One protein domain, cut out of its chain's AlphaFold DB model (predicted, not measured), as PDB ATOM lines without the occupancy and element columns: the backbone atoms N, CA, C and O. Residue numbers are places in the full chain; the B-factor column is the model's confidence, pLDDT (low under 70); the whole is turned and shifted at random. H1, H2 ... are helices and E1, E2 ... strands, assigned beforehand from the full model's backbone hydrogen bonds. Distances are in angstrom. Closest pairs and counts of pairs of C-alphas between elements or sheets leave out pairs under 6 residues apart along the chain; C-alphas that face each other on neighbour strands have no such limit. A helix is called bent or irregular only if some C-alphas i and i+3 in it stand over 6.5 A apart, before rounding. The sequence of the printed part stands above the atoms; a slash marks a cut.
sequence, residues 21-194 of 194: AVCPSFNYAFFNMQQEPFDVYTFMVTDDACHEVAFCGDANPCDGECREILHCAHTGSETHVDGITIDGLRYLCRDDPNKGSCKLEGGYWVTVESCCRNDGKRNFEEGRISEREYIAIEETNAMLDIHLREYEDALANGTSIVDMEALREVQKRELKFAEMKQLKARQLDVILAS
ATOM      1  N   ALA A  21      16.335 -49.574 -33.828       61.34
ATOM      2  CA  ALA A  21      17.327 -50.478 -34.388       61.34
ATOM      3  C   ALA A  21      18.230 -49.683 -35.334       61.34
ATOM      4  O   ALA A  21      17.958 -49.588 -36.522       61.34
ATOM      5  N   VAL A  22      19.278 -49.065 -34.791       79.44
ATOM      6  CA  VAL A  22      20.341 -48.492 -35.621       79.44
ATOM      7  C   VAL A  22      21.002 -49.651 -36.345       79.44
ATOM      8  O   VAL A  22      21.483 -50.575 -35.685       79.44
ATOM      9  N   CYS A  23      20.933 -49.615 -37.675       86.75
ATOM     10  CA  CYS A  23      21.613 -50.517 -38.594       86.75
ATOM     11  C   CYS A  23      21.762 -51.951 -38.074       86.75
ATOM     12  O   CYS A  23      22.859 -52.346 -37.672       86.75
ATOM     13  N   PRO A  24      20.674 -52.744 -38.053       76.25
ATOM     14  CA  PRO A  24      20.607 -53.964 -37.260       76.25
ATOM     15  C   PRO A  24      21.686 -55.019 -37.544       76.25
ATOM     16  O   PRO A  24      21.895 -55.899 -36.707       76.25
ATOM     17  N   SER A  25      22.381 -54.885 -38.670       78.62
ATOM     18  CA  SER A  25      23.296 -55.859 -39.264       78.62
ATOM     19  C   SER A  25      24.603 -55.219 -39.753       78.62
ATOM     20  O   SER A  25      25.247 -55.726 -40.673       78.62
ATOM     21  N   PHE A  26      24.982 -54.075 -39.180       86.25
ATOM     22  CA  PHE A  26      26.164 -53.317 -39.589       86.25
ATOM     23  C   PHE A  26      26.924 -52.771 -38.375       86.25
ATOM     24  O   PHE A  26      26.400 -52.742 -37.265       86.25
ATOM     25  N   ASN A  27      28.168 -52.348 -38.605       89.12
ATOM     26  CA  ASN A  27      29.049 -51.803 -37.568       89.12
ATOM     27  C   ASN A  27      28.751 -50.332 -37.282       89.12
ATOM     28  O   ASN A  27      28.793 -49.893 -36.136       89.12
ATOM     29  N   TYR A  28      28.470 -49.575 -38.343       93.81
ATOM     30  CA  TYR A  28      28.335 -48.129 -38.274       93.81
ATOM     31  C   TYR A  28      27.116 -47.633 -39.042       93.81
ATOM     32  O   TYR A  28      26.618 -48.293 -39.957       93.81
ATOM     33  N   ALA A  29      26.682 -46.430 -38.690       93.69
ATOM     34  CA  ALA A  29      25.629 -45.687 -39.358       93.69
ATOM     35  C   ALA A  29      26.174 -44.343 -39.843       93.69
ATOM     36  O   ALA A  29      26.899 -43.674 -39.110       93.69
ATOM     37  N   PHE A  30      25.819 -43.949 -41.061       94.06
ATOM     38  CA  PHE A  30      26.125 -42.642 -41.638       94.06
ATOM     39  C   PHE A  30      24.899 -41.724 -41.571       94.06
ATOM     40  O   PHE A  30      23.766 -42.176 -41.759       94.06
ATOM     41  N   PHE A  31      25.126 -40.432 -41.336       90.00
ATOM     42  CA  PHE A  31      24.093 -39.407 -41.219       90.00
ATOM     43  C   PHE A  31      24.459 -38.163 -42.018       90.00
ATOM     44  O   PHE A  31      25.610 -37.722 -42.020       90.00
ATOM     45  N   ASN A  32      23.432 -37.534 -42.580       87.12
ATOM     46  CA  ASN A  32      23.465 -36.155 -43.032       87.12
ATOM     47  C   ASN A  32      22.656 -35.308 -42.045       87.12
ATOM     48  O   ASN A  32      21.424 -35.346 -42.024       87.12
ATOM     49  N   MET A  33      23.349 -34.569 -41.187       79.38
ATOM     50  CA  MET A  33      22.727 -33.610 -40.291       79.38
ATOM     51  C   MET A  33      22.673 -32.263 -41.000       79.38
ATOM     52  O   MET A  33      23.609 -31.466 -40.939       79.38
ATOM     53  N   GLN A  34      21.555 -31.998 -41.665       70.25
ATOM     54  CA  GLN A  34      21.225 -30.638 -42.061       70.25
ATOM     55  C   GLN A  34      20.729 -29.891 -40.818       70.25
ATOM     56  O   GLN A  34      19.625 -30.142 -40.328       70.25
ATOM     57  N   GLN A  35      21.562 -29.008 -40.261       58.66
ATOM     58  CA  GLN A  35      21.206 -28.251 -39.064       58.66
ATOM     59  C   GLN A  35      20.584 -26.898 -39.444       58.66
ATOM     60  O   GLN A  35      21.269 -25.899 -39.661       58.66
ATOM     61  N   GLU A  36      19.255 -26.857 -39.517       55.44
ATOM     62  CA  GLU A  36      18.496 -25.602 -39.612       55.44
ATOM     63  C   GLU A  36      18.678 -24.767 -38.326       55.44
ATOM     64  O   GLU A  36      18.626 -25.337 -37.228       55.44
ATOM     65  N   PRO A  37      18.853 -23.429 -38.390       51.34
ATOM     66  CA  PRO A  37      18.773 -22.536 -39.556       51.34
ATOM     67  C   PRO A  37      20.136 -22.173 -40.180       51.34
ATOM     68  O   PRO A  37      20.246 -21.151 -40.855       51.34
ATOM     69  N   PHE A  38      21.207 -22.905 -39.865       54.47
ATOM     70  CA  PHE A  38      22.569 -22.455 -40.165       54.47
ATOM     71  C   PHE A  38      23.125 -22.972 -41.501       54.47
ATOM     72  O   PHE A  38      24.268 -22.646 -41.810       54.47
ATOM     73  N   ASP A  39      22.355 -23.741 -42.286       55.84
ATOM     74  CA  ASP A  39      22.803 -24.392 -43.535       55.84
ATOM     75  C   ASP A  39      24.169 -25.098 -43.392       55.84
ATOM     76  O   ASP A  39      24.930 -25.247 -44.350       55.84
ATOM     77  N   VAL A  40      24.507 -25.534 -42.174       60.91
ATOM     78  CA  VAL A  40      25.735 -26.283 -41.924       60.91
ATOM     79  C   VAL A  40      25.410 -27.739 -42.192       60.91
ATOM     80  O   VAL A  40      24.730 -28.397 -41.399       60.91
ATOM     81  N   TYR A  41      25.881 -28.227 -43.335       65.25
ATOM     82  CA  TYR A  41      25.920 -29.652 -43.609       65.25
ATOM     83  C   TYR A  41      26.949 -30.274 -42.692       65.25
ATOM     84  O   TYR A  41      28.112 -29.876 -42.664       65.25
ATOM     85  N   THR A  42      26.483 -31.219 -41.895       80.81
ATOM     86  CA  THR A  42      27.351 -31.943 -40.994       80.81
ATOM     87  C   THR A  42      27.136 -33.425 -41.201       80.81
ATOM     88  O   THR A  42      26.068 -33.966 -40.921       80.81
ATOM     89  N   PHE A  43      28.161 -34.087 -41.708       89.69
ATOM     90  CA  PHE A  43      28.163 -35.519 -41.914       89.69
ATOM     91  C   PHE A  43      28.756 -36.205 -40.700       89.69
ATOM     92  O   PHE A  43      29.798 -35.801 -40.187       89.69
ATOM     93  N   MET A  44      28.089 -37.251 -40.239       91.12
ATOM     94  CA  MET A  44      28.491 -37.976 -39.042       91.12
ATOM     95  C   MET A  44      28.457 -39.469 -39.311       91.12
ATOM     96  O   MET A  44      27.619 -39.963 -40.066       91.12
ATOM     97  N   VAL A  45      29.358 -40.185 -38.657       93.38
ATOM     98  CA  VAL A  45      29.325 -41.635 -38.542       93.38
ATOM     99  C   VAL A  45      29.204 -41.982 -37.063       93.38
ATOM    100  O   VAL A  45      29.942 -41.429 -36.246       93.38
ATOM    101  N   THR A  46      28.306 -42.903 -36.713       92.06
ATOM    102  CA  THR A  46      28.183 -43.430 -35.346       92.06
ATOM    103  C   THR A  46      28.319 -44.944 -35.290       92.06
ATOM    104  O   THR A  46      28.106 -45.629 -36.291       92.06
ATOM    105  N   ASP A  47      28.615 -45.463 -34.100       90.38
ATOM    106  CA  ASP A  47      28.457 -46.882 -33.756       90.38
ATOM    107  C   ASP A  47      26.976 -47.276 -33.528       90.38
ATOM    108  O   ASP A  47      26.056 -46.455 -33.654       90.38
ATOM    109  N   ASP A  48      26.738 -48.545 -33.171       85.06
ATOM    110  CA  ASP A  48      25.417 -49.119 -32.855       85.06
ATOM    111  C   ASP A  48      24.773 -48.542 -31.575       85.06
ATOM    112  O   ASP A  48      23.579 -48.742 -31.312       85.06
ATOM    113  N   ALA A  49      25.560 -47.828 -30.771       85.00
ATOM    114  CA  ALA A  49      25.150 -47.141 -29.558       85.00
ATOM    115  C   ALA A  49      24.925 -45.632 -29.771       85.00
ATOM    116  O   ALA A  49      24.620 -44.931 -28.803       85.00
ATOM    117  N   CYS A  50      24.987 -45.150 -31.018       86.19
ATOM    118  CA  CYS A  50      24.871 -43.740 -31.391       86.19
ATOM    119  C   CYS A  50      25.991 -42.846 -30.842       86.19
ATOM    120  O   CYS A  50      25.782 -41.642 -30.677       86.19
ATOM    121  N   HIS A  51      27.168 -43.400 -30.553       88.00
ATOM    122  CA  HIS A  51      28.346 -42.589 -30.273       88.00
ATOM    123  C   HIS A  51      28.999 -42.157 -31.580       88.00
ATOM    124  O   HIS A  51      29.205 -42.978 -32.473       88.00
ATOM    125  N   GLU A  52      29.342 -40.875 -31.678       90.19
ATOM    126  CA  GLU A  52      30.122 -40.341 -32.792       90.19
ATOM    127  C   GLU A  52      31.484 -41.045 -32.877       90.19
ATOM    128  O   GLU A  52      32.226 -41.103 -31.895       90.19
ATOM    129  N   VAL A  53      31.805 -41.569 -34.063       92.62
ATOM    130  CA  VAL A  53      33.116 -42.166 -34.375       92.62
ATOM    131  C   VAL A  53      33.866 -41.391 -35.454       92.62
ATOM    132  O   VAL A  53      35.090 -41.466 -35.517       92.62
ATOM    133  N   ALA A  54      33.152 -40.645 -36.300       91.88
ATOM    134  CA  ALA A  54      33.749 -39.748 -37.277       91.88
ATOM    135  C   ALA A  54      32.785 -38.616 -37.648       91.88
ATOM    136  O   ALA A  54      31.563 -38.763 -37.565       91.88
ATOM    137  N   PHE A  55      33.353 -37.503 -38.099       90.38
ATOM    138  CA  PHE A  55      32.635 -36.271 -38.394       90.38
ATOM    139  C   PHE A  55      33.296 -35.543 -39.566       90.38
ATOM    140  O   PHE A  55      34.523 -35.519 -39.662       90.38
ATOM    141  N   CYS A  56      32.499 -34.905 -40.421       89.00
ATOM    142  CA  CYS A  56      32.984 -33.961 -41.422       89.00
ATOM    143  C   CYS A  56      31.973 -32.829 -41.676       89.00
ATOM    144  O   CYS A  56      30.766 -33.059 -41.668       89.00
ATOM    145  N   GLY A  57      32.468 -31.612 -41.921       86.50
ATOM    146  CA  GLY A  57      31.657 -30.397 -42.083       86.50
ATOM    147  C   GLY A  57      31.669 -29.765 -43.480       86.50
ATOM    148  O   GLY A  57      31.328 -28.588 -43.594       86.50
ATOM    149  N   ASP A  58      32.105 -30.477 -44.527       86.50
ATOM    150  CA  ASP A  58      32.010 -29.944 -45.893       86.50
ATOM    151  C   ASP A  58      30.545 -29.836 -46.341       86.50
ATOM    152  O   ASP A  58      29.664 -30.529 -45.843       86.50
ATOM    153  N   ALA A  59      30.267 -28.986 -47.333       83.75
ATOM    154  CA  ALA A  59      28.916 -28.846 -47.887       83.75
ATOM    155  C   ALA A  59      28.430 -30.105 -48.640       83.75
ATOM    156  O   ALA A  59      27.234 -30.285 -48.860       83.75
ATOM    157  N   ASN A  60      29.359 -30.960 -49.069       85.38
ATOM    158  CA  ASN A  60      29.110 -32.173 -49.839       85.38
ATOM    159  C   ASN A  60      29.970 -33.299 -49.250       85.38
ATOM    160  O   ASN A  60      31.178 -33.098 -49.106       85.38
ATOM    161  N   PRO A  61      29.402 -34.483 -48.942       88.06
ATOM    162  CA  PRO A  61      30.156 -35.546 -48.277       88.06
ATOM    163  C   PRO A  61      31.255 -36.146 -49.166       88.06
ATOM    164  O   PRO A  61      32.077 -36.925 -48.699       88.06
ATOM    165  N   CYS A  62      31.266 -35.803 -50.454       89.00
ATOM    166  CA  CYS A  62      32.165 -36.352 -51.461       89.00
ATOM    167  C   CYS A  62      33.281 -35.391 -51.877       89.00
ATOM    168  O   CYS A  62      34.057 -35.724 -52.777       89.00
ATOM    169  N   ASP A  63      33.359 -34.220 -51.247       88.06
ATOM    170  CA  ASP A  63      34.337 -33.175 -51.539       88.06
ATOM    171  C   ASP A  63      35.333 -33.007 -50.379       88.06
ATOM    172  O   ASP A  63      35.194 -33.630 -49.330       88.06
ATOM    173  N   GLY A  64      36.370 -32.196 -50.608       87.81
ATOM    174  CA  GLY A  64      37.224 -31.661 -49.545       87.81
ATOM    175  C   GLY A  64      37.847 -32.697 -48.606       87.81
ATOM    176  O   GLY A  64      38.406 -33.707 -49.045       87.81
ATOM    177  N   GLU A  65      37.778 -32.381 -47.316       86.31
ATOM    178  CA  GLU A  65      38.316 -33.172 -46.208       86.31
ATOM    179  C   GLU A  65      37.420 -34.382 -45.906       86.31
ATOM    180  O   GLU A  65      37.912 -35.416 -45.449       86.31
ATOM    181  N   CYS A  66      36.128 -34.329 -46.261       90.25
ATOM    182  CA  CYS A  66      35.224 -35.469 -46.098       90.25
ATOM    183  C   CYS A  66      35.715 -36.719 -46.826       90.25
ATOM    184  O   CYS A  66      35.480 -37.815 -46.330       90.25
ATOM    185  N   ARG A  67      36.438 -36.593 -47.950       90.75
ATOM    186  CA  ARG A  67      36.923 -37.750 -48.735       90.75
ATOM    187  C   ARG A  67      37.933 -38.636 -48.007       90.75
ATOM    188  O   ARG A  67      38.221 -39.741 -48.473       90.75
ATOM    189  N   GLU A  68      38.495 -38.174 -46.893       90.06
ATOM    190  CA  GLU A  68      39.355 -39.005 -46.046       90.06
ATOM    191  C   GLU A  68      38.544 -40.039 -45.252       90.06
ATOM    192  O   GLU A  68      39.024 -41.147 -44.998       90.06
ATOM    193  N   ILE A  69      37.296 -39.702 -44.919       93.69
ATOM    194  CA  ILE A  69      36.397 -40.506 -44.086       93.69
ATOM    195  C   ILE A  69      35.301 -41.146 -44.937       93.69
ATOM    196  O   ILE A  69      34.999 -42.319 -44.756       93.69
ATOM    197  N   LEU A  70      34.709 -40.402 -45.864       94.75
ATOM    198  CA  LEU A  70      33.547 -40.777 -46.656       94.75
ATOM    199  C   LEU A  70      33.974 -41.110 -48.086       94.75
ATOM    200  O   LEU A  70      34.697 -40.361 -48.743       94.75
ATOM    201  N   HIS A  71      33.493 -42.243 -48.581       94.06
ATOM    202  CA  HIS A  71      33.645 -42.663 -49.970       94.06
ATOM    203  C   HIS A  71      32.296 -42.548 -50.647       94.06
ATOM    204  O   HIS A  71      31.270 -42.872 -50.047       94.06
ATOM    205  N   CYS A  72      32.308 -42.060 -51.881       92.00
ATOM    206  CA  CYS A  72      31.096 -41.884 -52.650       92.00
ATOM    207  C   CYS A  72      31.144 -42.661 -53.953       92.00
ATOM    208  O   CYS A  72      32.139 -42.611 -54.686       92.00
ATOM    209  N   ALA A  73      30.011 -43.272 -54.280       89.75
ATOM    210  CA  ALA A  73      29.731 -43.786 -55.603       89.75
ATOM    211  C   ALA A  73      28.941 -42.758 -56.413       89.75
ATOM    212  O   ALA A  73      28.104 -42.011 -55.898       89.75
ATOM    213  N   HIS A  74      29.180 -42.784 -57.720       85.00
ATOM    214  CA  HIS A  74      28.360 -42.085 -58.697       85.00
ATOM    215  C   HIS A  74      27.548 -43.119 -59.474       85.00
ATOM    216  O   HIS A  74      28.099 -43.873 -60.281       85.00
ATOM    217  N   THR A  75      26.236 -43.143 -59.251       69.69
ATOM    218  CA  THR A  75      25.305 -44.004 -59.987       69.69
ATOM    219  C   THR A  75      24.435 -43.119 -60.873       69.69
ATOM    220  O   THR A  75      23.421 -42.572 -60.451       69.69
ATOM    221  N   GLY A  76      24.852 -42.936 -62.128       69.62
ATOM    222  CA  GLY A  76      24.174 -42.022 -63.049       69.62
ATOM    223  C   GLY A  76      24.342 -40.560 -62.624       69.62
ATOM    224  O   GLY A  76      25.465 -40.069 -62.563       69.62
ATOM    225  N   SER A  77      23.230 -39.862 -62.371       70.94
ATOM    226  CA  SER A  77      23.225 -38.480 -61.860       70.94
ATOM    227  C   SER A  77      23.189 -38.386 -60.333       70.94
ATOM    228  O   SER A  77      23.188 -37.277 -59.803       70.94
ATOM    229  N   GLU A  78      23.115 -39.516 -59.629       78.69
ATOM    230  CA  GLU A  78      23.038 -39.556 -58.172       78.69
ATOM    231  C   GLU A  78      24.415 -39.834 -57.570       78.69
ATOM    232  O   GLU A  78      25.125 -40.762 -57.973       78.69
ATOM    233  N   THR A  79      24.776 -39.023 -56.581       82.75
ATOM    234  CA  THR A  79      25.976 -39.197 -55.765       82.75
ATOM    235  C   THR A  79      25.527 -39.561 -54.358       82.75
ATOM    236  O   THR A  79      24.705 -38.854 -53.781       82.75
ATOM    237  N   HIS A  80      26.057 -40.653 -53.813       88.00
ATOM    238  CA  HIS A  80      25.756 -41.100 -52.454       88.00
ATOM    239  C   HIS A  80      27.003 -41.684 -51.798       88.00
ATOM    240  O   HIS A  80      27.917 -42.145 -52.486       88.00
ATOM    241  N   VAL A  81      27.023 -41.674 -50.467       92.50
ATOM    242  CA  VAL A  81      28.075 -42.325 -49.683       92.50
ATOM    243  C   VAL A  81      27.894 -43.839 -49.774       92.50
ATOM    244  O   VAL A  81      26.879 -44.377 -49.328       92.50
ATOM    245  N   ASP A  82      28.875 -44.519 -50.359       94.88
ATOM    246  CA  ASP A  82      28.903 -45.973 -50.554       94.88
ATOM    247  C   ASP A  82      29.946 -46.662 -49.668       94.88
ATOM    248  O   ASP A  82      30.009 -47.888 -49.600       94.88
ATOM    249  N   GLY A  83      30.747 -45.893 -48.939       96.00
ATOM    250  CA  GLY A  83      31.697 -46.441 -47.993       96.00
ATOM    251  C   GLY A  83      32.200 -45.410 -47.003       96.00
ATOM    252  O   GLY A  83      32.071 -44.207 -47.202       96.00
ATOM    253  N   ILE A  84      32.841 -45.901 -45.949       96.44
ATOM    254  CA  ILE A  84      33.564 -45.067 -44.986       96.44
ATOM    255  C   ILE A  84      34.944 -45.651 -44.673       96.44
ATOM    256  O   ILE A  84      35.252 -46.810 -44.982       96.44
ATOM    257  N   THR A  85      35.803 -44.842 -44.068       95.88
ATOM    258  CA  THR A  85      37.061 -45.267 -43.464       95.88
ATOM    259  C   THR A  85      37.101 -44.882 -42.001       95.88
ATOM    260  O   THR A  85      36.998 -43.709 -41.665       95.88
ATOM    261  N   ILE A  86      37.290 -45.889 -41.152       94.00
ATOM    262  CA  ILE A  86      37.428 -45.755 -39.701       94.00
ATOM    263  C   ILE A  86      38.705 -46.498 -39.309       94.00
ATOM    264  O   ILE A  86      38.913 -47.635 -39.735       94.00
ATOM    265  N   ASP A  87      39.607 -45.839 -38.580       91.38
ATOM    266  CA  ASP A  87      40.893 -46.403 -38.131       91.38
ATOM    267  C   ASP A  87      41.718 -47.088 -39.241       91.38
ATOM    268  O   ASP A  87      42.341 -48.146 -39.058       91.38
ATOM    269  N   GLY A  88      41.699 -46.478 -40.432       91.94
ATOM    270  CA  GLY A  88      42.410 -46.944 -41.623       91.94
ATOM    271  C   GLY A  88      41.784 -48.154 -42.325       91.94
ATOM    272  O   GLY A  88      42.345 -48.611 -43.327       91.94
ATOM    273  N   LEU A  89      40.644 -48.652 -41.839       94.69
ATOM    274  CA  LEU A  89      39.895 -49.771 -42.406       94.69
ATOM    275  C   LEU A  89      38.727 -49.282 -43.259       94.69
ATOM    276  O   LEU A  89      38.069 -48.294 -42.939       94.69
ATOM    277  N   ARG A  90      38.466 -49.990 -44.355       96.50
ATOM    278  CA  ARG A  90      37.365 -49.734 -45.283       96.50
ATOM    279  C   ARG A  90      36.093 -50.430 -44.819       96.50
ATOM    280  O   ARG A  90      36.124 -51.604 -44.455       96.50
ATOM    281  N   TYR A  91      34.981 -49.714 -44.905       96.94
ATOM    282  CA  TYR A  91      33.643 -50.239 -44.675       96.94
ATOM    283  C   TYR A  91      32.771 -49.897 -45.876       96.94
ATOM    284  O   TYR A  91      32.854 -48.790 -46.407       96.94
ATOM    285  N   LEU A  92      31.937 -50.844 -46.289       95.94
ATOM    286  CA  LEU A  92      30.977 -50.684 -47.370       95.94
ATOM    287  C   LEU A  92      29.631 -50.255 -46.790       95.94
ATOM    288  O   LEU A  92      29.083 -50.954 -45.934       95.94
ATOM    289  N   CYS A  93      29.101 -49.138 -47.273       95.19
ATOM    290  CA  CYS A  93      27.819 -48.590 -46.860       95.19
ATOM    291  C   CYS A  93      26.716 -48.965 -47.846       95.19
ATOM    292  O   CYS A  93      26.906 -48.959 -49.062       95.19
ATOM    293  N   ARG A  94      25.549 -49.321 -47.316       92.31
ATOM    294  CA  ARG A  94      24.363 -49.699 -48.084       92.31
ATOM    295  C   ARG A  94      23.127 -49.105 -47.432       92.31
ATOM    296  O   ARG A  94      23.083 -48.932 -46.215       92.31
ATOM    297  N   ASP A  95      22.129 -48.798 -48.248       88.94
ATOM    298  CA  ASP A  95      20.810 -48.469 -47.723       88.94
ATOM    299  C   ASP A  95      20.173 -49.715 -47.091       88.94
ATOM    300  O   ASP A  95      20.283 -50.818 -47.631       88.94
ATOM    301  N   ASP A  96      19.518 -49.530 -45.948       86.12
ATOM    302  CA  ASP A  96      18.782 -50.576 -45.238       86.12
ATOM    303  C   ASP A  96      17.415 -50.008 -44.813       86.12
ATOM    304  O   ASP A  96      17.366 -49.001 -44.102       86.12
ATOM    305  N   PRO A  97      16.285 -50.620 -45.212       84.69
ATOM    306  CA  PRO A  97      14.953 -50.127 -44.849       84.69
ATOM    307  C   PRO A  97      14.694 -50.055 -43.336       84.69
ATOM    308  O   PRO A  97      13.851 -49.279 -42.884       84.69
ATOM    309  N   ASN A  98      15.421 -50.849 -42.551       82.81
ATOM    310  CA  ASN A  98      15.334 -50.958 -41.100       82.81
ATOM    311  C   ASN A  98      16.490 -50.234 -40.384       82.81
ATOM    312  O   ASN A  98      16.712 -50.479 -39.200       82.81
ATOM    313  N   LYS A  99      17.208 -49.328 -41.065       86.94
ATOM    314  CA  LYS A  99      18.370 -48.586 -40.534       86.94
ATOM    315  C   LYS A  99      18.116 -47.759 -39.272       86.94
ATOM    316  O   LYS A  99      19.062 -47.453 -38.551       86.94
ATOM    317  N   GLY A 100      16.862 -47.406 -38.999       88.06
ATOM    318  CA  GLY A 100      16.460 -46.713 -37.778       88.06
ATOM    319  C   GLY A 100      16.953 -45.266 -37.674       88.06
ATOM    320  O   GLY A 100      17.172 -44.570 -38.669       88.06
ATOM    321  N   SER A 101      17.053 -44.781 -36.440       86.88
ATOM    322  CA  SER A 101      17.468 -43.424 -36.095       86.88
ATOM    323  C   SER A 101      18.268 -43.393 -34.795       86.88
ATOM    324  O   SER A 101      18.066 -44.207 -33.891       86.88
ATOM    325  N   CYS A 102      19.158 -42.410 -34.687       83.75
ATOM    326  CA  CYS A 102      19.953 -42.157 -33.494       83.75
ATOM    327  C   CYS A 102      19.459 -40.931 -32.742       83.75
ATOM    328  O   CYS A 102      19.050 -39.941 -33.347       83.75
ATOM    329  N   LYS A 103      19.531 -40.984 -31.409       83.56
ATOM    330  CA  LYS A 103      19.375 -39.800 -30.564       83.56
ATOM    331  C   LYS A 103      20.760 -39.252 -30.253       83.56
ATOM    332  O   LYS A 103      21.464 -39.833 -29.433       83.56
ATOM    333  N   LEU A 104      21.119 -38.150 -30.897       75.19
ATOM    334  CA  LEU A 104      22.431 -37.533 -30.740       75.19
ATOM    335  C   LEU A 104      22.507 -36.671 -29.473       75.19
ATOM    336  O   LEU A 104      21.488 -36.362 -28.833       75.19
ATOM    337  N   GLU A 105      23.726 -36.275 -29.108       68.50
ATOM    338  CA  GLU A 105      23.969 -35.320 -28.029       68.50
ATOM    339  C   GLU A 105      23.199 -34.011 -28.309       68.50
ATOM    340  O   GLU A 105      23.162 -33.515 -29.431       68.50
ATOM    341  N   GLY A 106      22.467 -33.499 -27.316       67.69
ATOM    342  CA  GLY A 106      21.488 -32.411 -27.509       67.69
ATOM    343  C   GLY A 106      20.034 -32.878 -27.683       67.69
ATOM    344  O   GLY A 106      19.107 -32.085 -27.546       67.69
ATOM    345  N   GLY A 107      19.807 -34.183 -27.857       70.75
ATOM    346  CA  GLY A 107      18.500 -34.820 -27.688       70.75
ATOM    347  C   GLY A 107      17.626 -34.915 -28.937       70.75
ATOM    348  O   GLY A 107      16.487 -35.382 -28.825       70.75
ATOM    349  N   TYR A 108      18.150 -34.526 -30.097       75.94
ATOM    350  CA  TYR A 108      17.478 -34.630 -31.389       75.94
ATOM    351  C   TYR A 108      17.623 -36.035 -31.977       75.94
ATOM    352  O   TYR A 108      18.659 -36.682 -31.820       75.94
ATOM    353  N   TRP A 109      16.566 -36.506 -32.640       80.75
ATOM    354  CA  TRP A 109      16.591 -37.763 -33.384       80.75
ATOM    355  C   TRP A 109      16.970 -37.492 -34.834       80.75
ATOM    356  O   TRP A 109      16.347 -36.647 -35.474       80.75
ATOM    357  N   VAL A 110      17.948 -38.233 -35.347       83.00
ATOM    358  CA  VAL A 110      18.405 -38.155 -36.737       83.00
ATOM    359  C   VAL A 110      18.244 -39.525 -37.382       83.00
ATOM    360  O   VAL A 110      18.668 -40.539 -36.825       83.00
ATOM    361  N   THR A 111      17.578 -39.560 -38.532       87.75
ATOM    362  CA  THR A 111      17.395 -40.782 -39.321       87.75
ATOM    363  C   THR A 111      18.720 -41.176 -39.956       87.75
ATOM    364  O   THR A 111      19.424 -40.322 -40.488       87.75
ATOM    365  N   VAL A 112      19.054 -42.464 -39.903       90.94
ATOM    366  CA  VAL A 112      20.251 -42.981 -40.568       90.94
ATOM    367  C   VAL A 112      20.091 -42.846 -42.087       90.94
ATOM    368  O   VAL A 112      19.029 -43.151 -42.628       90.94
ATOM    369  N   GLU A 113      21.136 -42.410 -42.783       91.06
ATOM    370  CA  GLU A 113      21.192 -42.351 -44.250       91.06
ATOM    371  C   GLU A 113      21.578 -43.715 -44.827       91.06
ATOM    372  O   GLU A 113      20.850 -44.261 -45.655       91.06
ATOM    373  N   SER A 114      22.672 -44.306 -44.346       92.75
ATOM    374  CA  SER A 114      23.147 -45.624 -44.774       92.75
ATOM    375  C   SER A 114      23.851 -46.371 -43.642       92.75
ATOM    376  O   SER A 114      24.308 -45.778 -42.663       92.75
ATOM    377  N   CYS A 115      23.918 -47.691 -43.772       93.81
ATOM    378  CA  CYS A 115      24.537 -48.588 -42.809       93.81
ATOM    379  C   CYS A 115      25.822 -49.182 -43.379       93.81
ATOM    380  O   CYS A 115      25.837 -49.628 -44.525       93.81
ATOM    381  N   CYS A 116      26.898 -49.203 -42.592       95.31
ATOM    382  CA  CYS A 116      28.250 -49.496 -43.064       95.31
ATOM    383  C   CYS A 116      28.873 -50.701 -42.351       95.31
ATOM    384  O   CYS A 116      28.897 -50.786 -41.121       95.31
ATOM    385  N   ARG A 117      29.399 -51.645 -43.134       94.94
ATOM    386  CA  ARG A 117      29.937 -52.931 -42.664       94.94
ATOM    387  C   ARG A 117      31.376 -53.125 -43.108       94.94
ATOM    388  O   ARG A 117      31.739 -52.689 -44.197       94.94
ATOM    389  N   ASN A 118      32.190 -53.759 -42.267       95.88
ATOM    390  CA  ASN A 118      33.620 -53.917 -42.528       95.88
ATOM    391  C   ASN A 118      33.860 -54.703 -43.828       95.88
ATOM    392  O   ASN A 118      33.423 -55.850 -43.963       95.88
ATOM    393  N   ASP A 119      34.568 -54.085 -44.776       96.69
ATOM    394  CA  ASP A 119      34.957 -54.707 -46.041       96.69
ATOM    395  C   ASP A 119      36.242 -55.517 -45.835       96.69
ATOM    396  O   ASP A 119      37.333 -55.153 -46.281       96.69
ATOM    397  N   GLY A 120      36.107 -56.615 -45.083       96.56
ATOM    398  CA  GLY A 120      37.219 -57.480 -44.700       96.56
ATOM    399  C   GLY A 120      38.014 -57.959 -45.909       96.56
ATOM    400  O   GLY A 120      39.242 -57.907 -45.899       96.56
ATOM    401  N   LYS A 121      37.319 -58.351 -46.984       97.12
ATOM    402  CA  LYS A 121      37.956 -58.816 -48.218       97.12
ATOM    403  C   LYS A 121      38.858 -57.741 -48.818       97.12
ATOM    404  O   LYS A 121      40.036 -58.005 -49.051       97.12
ATOM    405  N   ARG A 122      38.338 -56.531 -49.036       96.88
ATOM    406  CA  ARG A 122      39.137 -55.438 -49.598       96.88
ATOM    407  C   ARG A 122      40.271 -55.030 -48.666       96.88
ATOM    408  O   ARG A 122      41.385 -54.809 -49.128       96.88
ATOM    409  N   ASN A 123      40.009 -54.943 -47.363       97.44
ATOM    410  CA  ASN A 123      41.036 -54.616 -46.375       97.44
ATOM    411  C   ASN A 123      42.190 -55.628 -46.409       97.44
ATOM    412  O   ASN A 123      43.353 -55.229 -46.326       97.44
ATOM    413  N   PHE A 124      41.886 -56.917 -46.568       97.50
ATOM    414  CA  PHE A 124      42.886 -57.974 -46.693       97.50
ATOM    415  C   PHE A 124      43.661 -57.880 -48.014       97.50
ATOM    416  O   PHE A 124      44.890 -57.897 -48.009       97.50
ATOM    417  N   GLU A 125      42.962 -57.706 -49.138       97.88
ATOM    418  CA  GLU A 125      43.573 -57.561 -50.468       97.88
ATOM    419  C   GLU A 125      44.479 -56.320 -50.572       97.88
ATOM    420  O   GLU A 125      45.519 -56.366 -51.229       97.88
ATOM    421  N   GLU A 126      44.128 -55.226 -49.890       96.81
ATOM    422  CA  GLU A 126      44.940 -54.005 -49.801       96.81
ATOM    423  C   GLU A 126      46.063 -54.091 -48.744       96.81
ATOM    424  O   GLU A 126      46.803 -53.124 -48.558       96.81
ATOM    425  N   GLY A 127      46.208 -55.218 -48.038       96.19
ATOM    426  CA  GLY A 127      47.253 -55.423 -47.031       96.19
ATOM    427  C   GLY A 127      47.086 -54.574 -45.765       96.19
ATOM    428  O   GLY A 127      48.070 -54.299 -45.078       96.19
ATOM    429  N   ARG A 128      45.860 -54.130 -45.456       95.19
ATOM    430  CA  ARG A 128      45.543 -53.317 -44.263       95.19
ATOM    431  C   ARG A 128      45.388 -54.149 -42.996       95.19
ATOM    432  O   ARG A 128      45.539 -53.613 -41.901       95.19
ATOM    433  N   ILE A 129      45.055 -55.426 -43.161       96.31
ATOM    434  CA  ILE A 129      44.785 -56.380 -42.084       96.31
ATOM    435  C   ILE A 129      45.482 -57.708 -42.374       96.31
ATOM    436  O   ILE A 129      45.794 -58.025 -43.524       96.31
ATOM    437  N   SER A 130      45.709 -58.500 -41.331       96.19
ATOM    438  CA  SER A 130      46.227 -59.861 -41.474       96.19
ATOM    439  C   SER A 130      45.133 -60.851 -41.893       96.19
ATOM    440  O   SER A 130      43.939 -60.561 -41.821       96.19
ATOM    441  N   GLU A 131      45.531 -62.076 -42.249       96.19
ATOM    442  CA  GLU A 131      44.589 -63.185 -42.463       96.19
ATOM    443  C   GLU A 131      43.772 -63.503 -41.198       96.19
ATOM    444  O   GLU A 131      42.592 -63.838 -41.277       96.19
ATOM    445  N   ARG A 132      44.370 -63.358 -40.009       95.50
ATOM    446  CA  ARG A 132      43.690 -63.610 -38.732       95.50
ATOM    447  C   ARG A 132      42.587 -62.591 -38.480       95.50
ATOM    448  O   ARG A 132      41.491 -62.966 -38.070       95.50
ATOM    449  N   GLU A 133      42.892 -61.316 -38.690       95.50
ATOM    450  CA  GLU A 133      41.919 -60.236 -38.554       95.50
ATOM    451  C   GLU A 133      40.830 -60.349 -39.628       95.50
ATOM    452  O   GLU A 133      39.654 -60.222 -39.300       95.50
ATOM    453  N   TYR A 134      41.190 -60.716 -40.864       96.94
ATOM    454  CA  TYR A 134      40.232 -61.013 -41.932       96.94
ATOM    455  C   TYR A 134      39.226 -62.100 -41.531       96.94
ATOM    456  O   TYR A 134      38.022 -61.882 -41.641       96.94
ATOM    457  N   ILE A 135      39.687 -63.234 -40.992       96.69
ATOM    458  CA  ILE A 135      38.796 -64.306 -40.520       96.69
ATOM    459  C   ILE A 135      37.860 -63.799 -39.413       96.69
ATOM    460  O   ILE A 135      36.662 -64.067 -39.457       96.69
ATOM    461  N   ALA A 136      38.372 -63.032 -38.444       96.06
ATOM    462  CA  ALA A 136      37.548 -62.476 -37.367       96.06
ATOM    463  C   ALA A 136      36.488 -61.483 -37.886       96.06
ATOM    464  O   ALA A 136      35.362 -61.446 -37.376       96.06
ATOM    465  N   ILE A 137      36.831 -60.692 -38.906       95.31
ATOM    466  CA  ILE A 137      35.891 -59.804 -39.594       95.31
ATOM    467  C   ILE A 137      34.821 -60.624 -40.315       95.31
ATOM    468  O   ILE A 137      33.638 -60.354 -40.123       95.31
ATOM    469  N   GLU A 138      35.197 -61.659 -41.065       96.44
ATOM    470  CA  GLU A 138      34.240 -62.503 -41.792       96.44
ATOM    471  C   GLU A 138      33.304 -63.282 -40.855       96.44
ATOM    472  O   GLU A 138      32.111 -63.405 -41.134       96.44
ATOM    473  N   GLU A 139      33.789 -63.736 -39.696       95.62
ATOM    474  CA  GLU A 139      32.942 -64.320 -38.647       95.62
ATOM    475  C   GLU A 139      31.925 -63.311 -38.097       95.62
ATOM    476  O   GLU A 139      30.764 -63.649 -37.862       95.62
ATOM    477  N   THR A 140      32.348 -62.061 -37.900       94.88
ATOM    478  CA  THR A 140      31.458 -60.992 -37.426       94.88
ATOM    479  C   THR A 140      30.417 -60.648 -38.480       94.88
ATOM    480  O   THR A 140      29.235 -60.543 -38.176       94.88
ATOM    481  N   ASN A 141      30.852 -60.547 -39.731       94.81
ATOM    482  CA  ASN A 141      30.010 -60.364 -40.899       94.81
ATOM    483  C   ASN A 141      28.933 -61.466 -40.966       94.81
ATOM    484  O   ASN A 141      27.741 -61.165 -41.009       94.81
ATOM    485  N   ALA A 142      29.319 -62.738 -40.861       94.81
ATOM    486  CA  ALA A 142      28.368 -63.847 -40.852       94.81
ATOM    487  C   ALA A 142      27.358 -63.772 -39.687       94.81
ATOM    488  O   ALA A 142      26.189 -64.121 -39.856       94.81
ATOM    489  N   MET A 143      27.779 -63.301 -38.510       94.62
ATOM    490  CA  MET A 143      26.878 -63.074 -37.376       94.62
ATOM    491  C   MET A 143      25.903 -61.918 -37.631       94.62
ATOM    492  O   MET A 143      24.713 -62.064 -37.362       94.62
ATOM    493  N   LEU A 144      26.351 -60.820 -38.236       92.19
ATOM    494  CA  LEU A 144      25.471 -59.724 -38.643       92.19
ATOM    495  C   LEU A 144      24.412 -60.175 -39.670       92.19
ATOM    496  O   LEU A 144      23.265 -59.730 -39.605       92.19
ATOM    497  N   ASP A 145      24.752 -61.104 -40.572       93.12
ATOM    498  CA  ASP A 145      23.786 -61.724 -41.500       93.12
ATOM    499  C   ASP A 145      22.753 -62.606 -40.781       93.12
ATOM    500  O   ASP A 145      21.608 -62.741 -41.221       93.12
ATOM    501  N   ILE A 146      23.139 -63.238 -39.669       93.31
ATOM    502  CA  ILE A 146      22.200 -63.950 -38.797       93.31
ATOM    503  C   ILE A 146      21.276 -62.940 -38.114       93.31
ATOM    504  O   ILE A 146      20.061 -63.115 -38.173       93.31
ATOM    505  N   HIS A 147      21.825 -61.856 -37.557       91.56
ATOM    506  CA  HIS A 147      21.037 -60.819 -36.888       91.56
ATOM    507  C   HIS A 147      19.999 -60.181 -37.806       91.56
ATOM    508  O   HIS A 147      18.879 -59.932 -37.359       91.56
ATOM    509  N   LEU A 148      20.353 -59.955 -39.079       89.81
ATOM    510  CA  LEU A 148      19.421 -59.439 -40.085       89.81
ATOM    511  C   LEU A 148      18.207 -60.355 -40.223       89.81
ATOM    512  O   LEU A 148      17.074 -59.914 -40.058       89.81
ATOM    513  N   ARG A 149      18.459 -61.644 -40.470       91.69
ATOM    514  CA  ARG A 149      17.401 -62.636 -40.681       91.69
ATOM    515  C   ARG A 149      16.524 -62.806 -39.452       91.69
ATOM    516  O   ARG A 149      15.311 -62.819 -39.578       91.69
ATOM    517  N   GLU A 150      17.118 -62.879 -38.264       91.50
ATOM    518  CA  GLU A 150      16.356 -62.965 -37.013       91.50
ATOM    519  C   GLU A 150      15.457 -61.745 -36.805       91.50
ATOM    520  O   GLU A 150      14.321 -61.881 -36.348       91.50
ATOM    521  N   TYR A 151      15.951 -60.555 -37.146       89.50
ATOM    522  CA  TYR A 151      15.182 -59.324 -37.043       89.50
ATOM    523  C   TYR A 151      14.029 -59.293 -38.057       89.50
ATOM    524  O   TYR A 151      12.894 -58.993 -37.685       89.50
ATOM    525  N   GLU A 152      14.291 -59.653 -39.315       89.38
ATOM    526  CA  GLU A 152      13.276 -59.764 -40.371       89.38
ATOM    527  C   GLU A 152      12.203 -60.809 -40.035       89.38
ATOM    528  O   GLU A 152      11.009 -60.524 -40.145       89.38
ATOM    529  N   ASP A 153      12.607 -61.985 -39.553       91.88
ATOM    530  CA  ASP A 153      11.698 -63.045 -39.114       91.88
ATOM    531  C   ASP A 153      10.840 -62.574 -37.934       91.88
ATOM    532  O   ASP A 153       9.628 -62.805 -37.894       91.88
ATOM    533  N   ALA A 154      11.440 -61.875 -36.966       90.06
ATOM    534  CA  ALA A 154      10.712 -61.347 -35.821       90.06
ATOM    535  C   ALA A 154       9.685 -60.281 -36.242       90.06
ATOM    536  O   ALA A 154       8.542 -60.326 -35.768       90.06
ATOM    537  N   LEU A 155      10.039 -59.390 -37.176       87.19
ATOM    538  CA  LEU A 155       9.110 -58.429 -37.779       87.19
ATOM    539  C   LEU A 155       7.956 -59.133 -38.502       87.19
ATOM    540  O   LEU A 155       6.791 -58.810 -38.261       87.19
ATOM    541  N   ALA A 156       8.266 -60.108 -39.358       90.06
ATOM    542  CA  ALA A 156       7.278 -60.840 -40.149       90.06
ATOM    543  C   ALA A 156       6.286 -61.618 -39.271       90.06
ATOM    544  O   ALA A 156       5.101 -61.708 -39.597       90.06
ATOM    545  N   ASN A 157       6.746 -62.122 -38.126       93.75
ATOM    546  CA  ASN A 157       5.924 -62.848 -37.160       93.75
ATOM    547  C   ASN A 157       5.078 -61.938 -36.253       93.75
ATOM    548  O   ASN A 157       4.333 -62.440 -35.409       93.75
ATOM    549  N   GLY A 158       5.169 -60.612 -36.402       90.31
ATOM    550  CA  GLY A 158       4.446 -59.665 -35.554       90.31
ATOM    551  C   GLY A 158       4.912 -59.696 -34.099       90.31
ATOM    552  O   GLY A 158       4.106 -59.482 -33.190       90.31
ATOM    553  N   THR A 159       6.197 -59.994 -33.880       89.88
ATOM    554  CA  THR A 159       6.831 -60.001 -32.557       89.88
ATOM    555  C   THR A 159       6.568 -58.678 -31.837       89.88
ATOM    556  O   THR A 159       6.577 -57.602 -32.442       89.88
ATOM    557  N   SER A 160       6.290 -58.746 -30.533       89.88
ATOM    558  CA  SER A 160       5.947 -57.553 -29.760       89.88
ATOM    559  C   SER A 160       7.122 -56.572 -29.702       89.88
ATOM    560  O   SER A 160       8.280 -56.974 -29.745       89.88
ATOM    561  N   ILE A 161       6.845 -55.273 -29.540       84.31
ATOM    562  CA  ILE A 161       7.902 -54.248 -29.424       84.31
ATOM    563  C   ILE A 161       8.886 -54.580 -28.291       84.31
ATOM    564  O   ILE A 161      10.083 -54.380 -28.451       84.31
ATOM    565  N   VAL A 162       8.393 -55.111 -27.167       87.81
ATOM    566  CA  VAL A 162       9.232 -55.471 -26.011       87.81
ATOM    567  C   VAL A 162      10.187 -56.612 -26.363       87.81
ATOM    568  O   VAL A 162      11.366 -56.560 -26.021       87.81
ATOM    569  N   ASP A 163       9.698 -57.617 -27.086       89.75
ATOM    570  CA  ASP A 163      10.516 -58.751 -27.518       89.75
ATOM    571  C   ASP A 163      11.515 -58.334 -28.609       89.75
ATOM    572  O   ASP A 163      12.658 -58.785 -28.600       89.75
ATOM    573  N   MET A 164      11.129 -57.409 -29.497       87.75
ATOM    574  CA  MET A 164      12.038 -56.799 -30.474       87.75
ATOM    575  C   MET A 164      13.159 -56.011 -29.784       87.75
ATOM    576  O   MET A 164      14.320 -56.128 -30.171       87.75
ATOM    577  N   GLU A 165      12.843 -55.230 -28.745       87.06
ATOM    578  CA  GLU A 165      13.852 -54.533 -27.937       87.06
ATOM    579  C   GLU A 165      14.803 -55.538 -27.263       87.06
ATOM    580  O   GLU A 165      16.020 -55.358 -27.307       87.06
ATOM    581  N   ALA A 166      14.279 -56.635 -26.708       90.56
ATOM    582  CA  ALA A 166      15.092 -57.681 -26.092       90.56
ATOM    583  C   ALA A 166      16.016 -58.393 -27.098       90.56
ATOM    584  O   ALA A 166      17.196 -58.596 -26.798       90.56
ATOM    585  N   LEU A 167      15.511 -58.725 -28.293       90.94
ATOM    586  CA  LEU A 167      16.303 -59.280 -29.394       90.94
ATOM    587  C   LEU A 167      17.465 -58.345 -29.743       90.94
ATOM    588  O   LEU A 167      18.616 -58.775 -29.796       90.94
ATOM    589  N   ARG A 168      17.191 -57.046 -29.896       87.38
ATOM    590  CA  ARG A 168      18.228 -56.056 -30.216       87.38
ATOM    591  C   ARG A 168      19.301 -55.960 -29.141       87.38
ATOM    592  O   ARG A 168      20.477 -55.876 -29.475       87.38
ATOM    593  N   GLU A 169      18.941 -56.009 -27.865       88.81
ATOM    594  CA  GLU A 169      19.935 -55.988 -26.787       88.81
ATOM    595  C   GLU A 169      20.813 -57.250 -26.757       88.81
ATOM    596  O   GLU A 169      21.980 -57.182 -26.365       88.81
ATOM    597  N   VAL A 170      20.302 -58.406 -27.197       91.50
ATOM    598  CA  VAL A 170      21.136 -59.600 -27.421       91.50
ATOM    599  C   VAL A 170      22.108 -59.354 -28.572       91.50
ATOM    600  O   VAL A 170      23.314 -59.491 -28.376       91.50
ATOM    601  N   GLN A 171      21.595 -58.907 -29.717       91.25
ATOM    602  CA  GLN A 171      22.377 -58.687 -30.934       91.25
ATOM    603  C   GLN A 171      23.515 -57.674 -30.717       91.25
ATOM    604  O   GLN A 171      24.664 -57.954 -31.048       91.25
ATOM    605  N   LYS A 172      23.256 -56.557 -30.025       88.38
ATOM    606  CA  LYS A 172      24.299 -55.580 -29.649       88.38
ATOM    607  C   LYS A 172      25.411 -56.188 -28.794       88.38
ATOM    608  O   LYS A 172      26.585 -55.868 -28.963       88.38
ATOM    609  N   ARG A 173      25.073 -57.061 -27.837       90.69
ATOM    610  CA  ARG A 173      26.086 -57.718 -26.991       90.69
ATOM    611  C   ARG A 173      26.954 -58.680 -27.790       90.69
ATOM    612  O   ARG A 173      28.160 -58.738 -27.557       90.69
ATOM    613  N   GLU A 174      26.352 -59.430 -28.706       92.44
ATOM    614  CA  GLU A 174      27.076 -60.344 -29.590       92.44
ATOM    615  C   GLU A 174      27.988 -59.586 -30.554       92.44
ATOM    616  O   GLU A 174      29.152 -59.968 -30.699       92.44
ATOM    617  N   LEU A 175      27.505 -58.471 -31.114       90.81
ATOM    618  CA  LEU A 175      28.299 -57.573 -31.950       90.81
ATOM    619  C   LEU A 175      29.530 -57.066 -31.200       90.81
ATOM    620  O   LEU A 175      30.652 -57.325 -31.630       90.81
ATOM    621  N   LYS A 176      29.343 -56.486 -30.009       90.38
ATOM    622  CA  LYS A 176      30.456 -56.028 -29.158       90.38
ATOM    623  C   LYS A 176      31.460 -57.135 -28.862       90.38
ATOM    624  O   LYS A 176      32.667 -56.901 -28.835       90.38
ATOM    625  N   PHE A 177      30.987 -58.358 -28.625       92.31
ATOM    626  CA  PHE A 177      31.875 -59.491 -28.392       92.31
ATOM    627  C   PHE A 177      32.703 -59.858 -29.628       92.31
ATOM    628  O   PHE A 177      33.889 -60.168 -29.498       92.31
ATOM    629  N   ALA A 178      32.114 -59.810 -30.819       92.31
ATOM    630  CA  ALA A 178      32.835 -60.079 -32.055       92.31
ATOM    631  C   ALA A 178      33.796 -58.946 -32.436       92.31
ATOM    632  O   ALA A 178      34.934 -59.225 -32.808       92.31
ATOM    633  N   GLU A 179      33.423 -57.687 -32.221       90.44
ATOM    634  CA  GLU A 179      34.320 -56.536 -32.396       90.44
ATOM    635  C   GLU A 179      35.532 -56.616 -31.458       90.44
ATOM    636  O   GLU A 179      36.668 -56.406 -31.881       90.44
ATOM    637  N   MET A 180      35.340 -57.051 -30.206       91.94
ATOM    638  CA  MET A 180      36.462 -57.335 -29.302       91.94
ATOM    639  C   MET A 180      37.383 -58.447 -29.828       91.94
ATOM    640  O   MET A 180      38.598 -58.380 -29.627       91.94
ATOM    641  N   LYS A 181      36.847 -59.476 -30.500       93.31
ATOM    642  CA  LYS A 181      37.678 -60.514 -31.135       93.31
ATOM    643  C   LYS A 181      38.484 -59.954 -32.302       93.31
ATOM    644  O   LYS A 181      39.666 -60.281 -32.396       93.31
ATOM    645  N   GLN A 182      37.878 -59.112 -33.143       91.69
ATOM    646  CA  GLN A 182      38.586 -58.424 -34.226       91.69
ATOM    647  C   GLN A 182      39.732 -57.572 -33.669       91.69
ATOM    648  O   GLN A 182      40.879 -57.737 -34.077       91.69
ATOM    649  N   LEU A 183      39.459 -56.750 -32.649       91.00
ATOM    650  CA  LEU A 183      40.478 -55.917 -32.006       91.00
ATOM    651  C   LEU A 183      41.616 -56.761 -31.419       91.00
ATOM    652  O   LEU A 183      42.789 -56.419 -31.561       91.00
ATOM    653  N   LYS A 184      41.289 -57.890 -30.783       93.38
ATOM    654  CA  LYS A 184      42.294 -58.817 -30.255       93.38
ATOM    655  C   LYS A 184      43.134 -59.451 -31.367       93.38
ATOM    656  O   LYS A 184      44.332 -59.637 -31.164       93.38
ATOM    657  N   ALA A 185      42.536 -59.795 -32.508       92.19
ATOM    658  CA  ALA A 185      43.278 -60.285 -33.668       92.19
ATOM    659  C   ALA A 185      44.298 -59.235 -34.127       92.19
ATOM    660  O   ALA A 185      45.491 -59.536 -34.151       92.19
ATOM    661  N   ARG A 186      43.849 -57.988 -34.309       90.06
ATOM    662  CA  ARG A 186      44.698 -56.852 -34.687       90.06
ATOM    663  C   ARG A 186      45.842 -56.607 -33.699       90.06
ATOM    664  O   ARG A 186      46.992 -56.449 -34.095       90.06
ATOM    665  N   GLN A 187      45.557 -56.620 -32.395       91.06
ATOM    666  CA  GLN A 187      46.577 -56.441 -31.352       91.06
ATOM    667  C   GLN A 187      47.631 -57.550 -31.356       91.06
ATOM    668  O   GLN A 187      48.814 -57.275 -31.159       91.06
ATOM    669  N   LEU A 188      47.220 -58.804 -31.568       91.25
ATOM    670  CA  LEU A 188      48.158 -59.922 -31.645       91.25
ATOM    671  C   LEU A 188      49.103 -59.774 -32.836       91.25
ATOM    672  O   LEU A 188      50.276 -60.106 -32.702       91.25
ATOM    673  N   ASP A 189      48.627 -59.246 -33.960       85.94
ATOM    674  CA  ASP A 189      49.471 -59.019 -35.131       85.94
ATOM    675  C   ASP A 189      50.495 -57.905 -34.890       85.94
ATOM    676  O   ASP A 189      51.660 -58.064 -35.250       85.94
ATOM    677  N   VAL A 190      50.107 -56.832 -34.190       85.75
ATOM    678  CA  VAL A 190      51.045 -55.780 -33.753       85.75
ATOM    679  C   VAL A 190      52.135 -56.355 -32.843       85.75
ATOM    680  O   VAL A 190      53.309 -56.062 -33.045       85.75
ATOM    681  N   ILE A 191      51.765 -57.203 -31.875       87.81
ATOM    682  CA  ILE A 191      52.717 -57.848 -30.951       87.81
ATOM    683  C   ILE A 191      53.661 -58.808 -31.690       87.81
ATOM    684  O   ILE A 191      54.822 -58.933 -31.318       87.81
ATOM    685  N   LEU A 192      53.181 -59.518 -32.712       84.44
ATOM    686  CA  LEU A 192      54.008 -60.448 -33.489       84.44
ATOM    687  C   LEU A 192      54.940 -59.738 -34.484       84.44
ATOM    688  O   LEU A 192      55.906 -60.349 -34.939       84.44
ATOM    689  N   ALA A 193      54.649 -58.483 -34.833       82.12
ATOM    690  CA  ALA A 193      55.462 -57.662 -35.727       82.12
ATOM    691  C   ALA A 193      56.540 -56.829 -35.002       82.12
ATOM    692  O   ALA A 193      57.448 -56.323 -35.666       82.12
ATOM    693  N   SER A 194      56.431 -56.667 -33.677       72.31
ATOM    694  CA  SER A 194      57.397 -55.967 -32.811       72.31
ATOM    695  C   SER A 194      58.496 -56.884 -32.287       72.31
ATOM    696  O   SER A 194      59.664 -56.436 -32.257       72.31
TER     697      SER A 194
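Overview. This is residues 21 to 194 of the 194 residues of an uncharacterized protein of Phialocephala subalpina (UniProt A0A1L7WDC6). One antiparallel sheet of seven strands is folded back on itself and curled like part of a barrel, with E3, E2, E1 and E9 in one leaf, E5 and E4 in the other and E6 as the hinge; a long helical hairpin, H3 and H4, runs past it, and H3 grazes the sheet near E9. Short H1 lies close to the ends of E3 and E5, short H2 follows E9 near E6, and the small hairpin E7 and E8 lies by E1. The printed part has 174 residues, with four named helices and nine named strands in the order E1 E2 E3 H1 E4 E5 E6 E7 E8 E9 H2 H3 H4, and its class is mixed, helices and strands. The large sheet runs E3 E2 E1 E9 E6 E5 E4. The whole is compact, with a radius of gyration of the C-alphas of 16.9 A and spans of 52 by 45 by 35 A.

Along the chain. E1, residues 28 to 35, begins at C-alpha 28 (28.335, -48.129, -38.274) and is 21.1 A long. E2, residues 40 to 46, is 18.5 A long, and E3, residues 52 to 56, is 11.1 A. H1, residues 64 to 68, is neither bent nor irregular, but only just: C-alphas 64 and 67 are 6.2 A apart. E4, residues 70 to 75, is 16.0 A long, E5, residues 78 to 86, is 24.2 A, and E6, residues 89 to 94, is 16.5 A. E7 and E8 are residues 101 to 103 and 109 to 111. E9, residues 114 to 118, is 13.5 A long, and H2 is residues 120 to 125. H3, residues 131 to 156, is 37.5 A long and begins at C-alpha 131 (44.589, -63.185, -42.463). H4, residues 161 to 193, is 48.1 A long and ends at C-alpha 193 (55.462, -57.662, -35.727).

Arrangement. The large sheet is a folded sheet, bent back into two leaves that face each other, with 36 pairs of C-alphas within 11 A; it is strongly twisted. It holds two meanders, each strand the antiparallel neighbour of the one before: E1 E2 E3 and E4 E5 E6. N 31 and O 44 are 2.8 A apart between E1 and E2, and N 45 and O 54 are 2.8 A apart between E2 and E3. E9 is the antiparallel neighbour of E1 and of E6: N 30 and O 114 are 2.9 A apart between E1 and E9, and N 94 and O 115 are 2.8 A apart between E6 and E9. N 93 and O 82 are 2.8 A apart between E6 and E5, and N 71 and O 83 are 2.8 A apart between E5 and E4. E7 and E8 are an antiparallel hairpin, with N 102 and O 110 2.9 A apart; E8 runs on into E9 at 75 degrees. H1 is on the large sheet at a height of 7.9 A, over none of its strands. H2 only grazes that sheet with residues 120 to 124, and H3 with residues 134 to 144. H2 and H3 touch, H3 with residues 131 to 138 alone, closest at the C-alphas of Gly 120 and Tyr 134, 5.4 A. H3 and H4, a helical hairpin, touch at a shallow tilt of 5 degrees, opposite ways; their closest C-alphas, of Glu 133 and Ala 185, are 5.1 A apart. H4 is not on the large sheet. Every O i to N i+4 pair is within hydrogen-bond range in H2, H3 and H4; in H1 it is 0 of 1, beside 1 of 2 O i to N i+3 pairs.

Size, cuts and confidence. The two C-alphas farthest apart, of Gly 158 and Ser 194, are 53.2 A apart. The printed part has no cut, and no link is long. The mean pLDDT of the printed part is 88.0; it is under 70 at residue 21 and residues 35 to 41, 75 to 76 and 105 to 106.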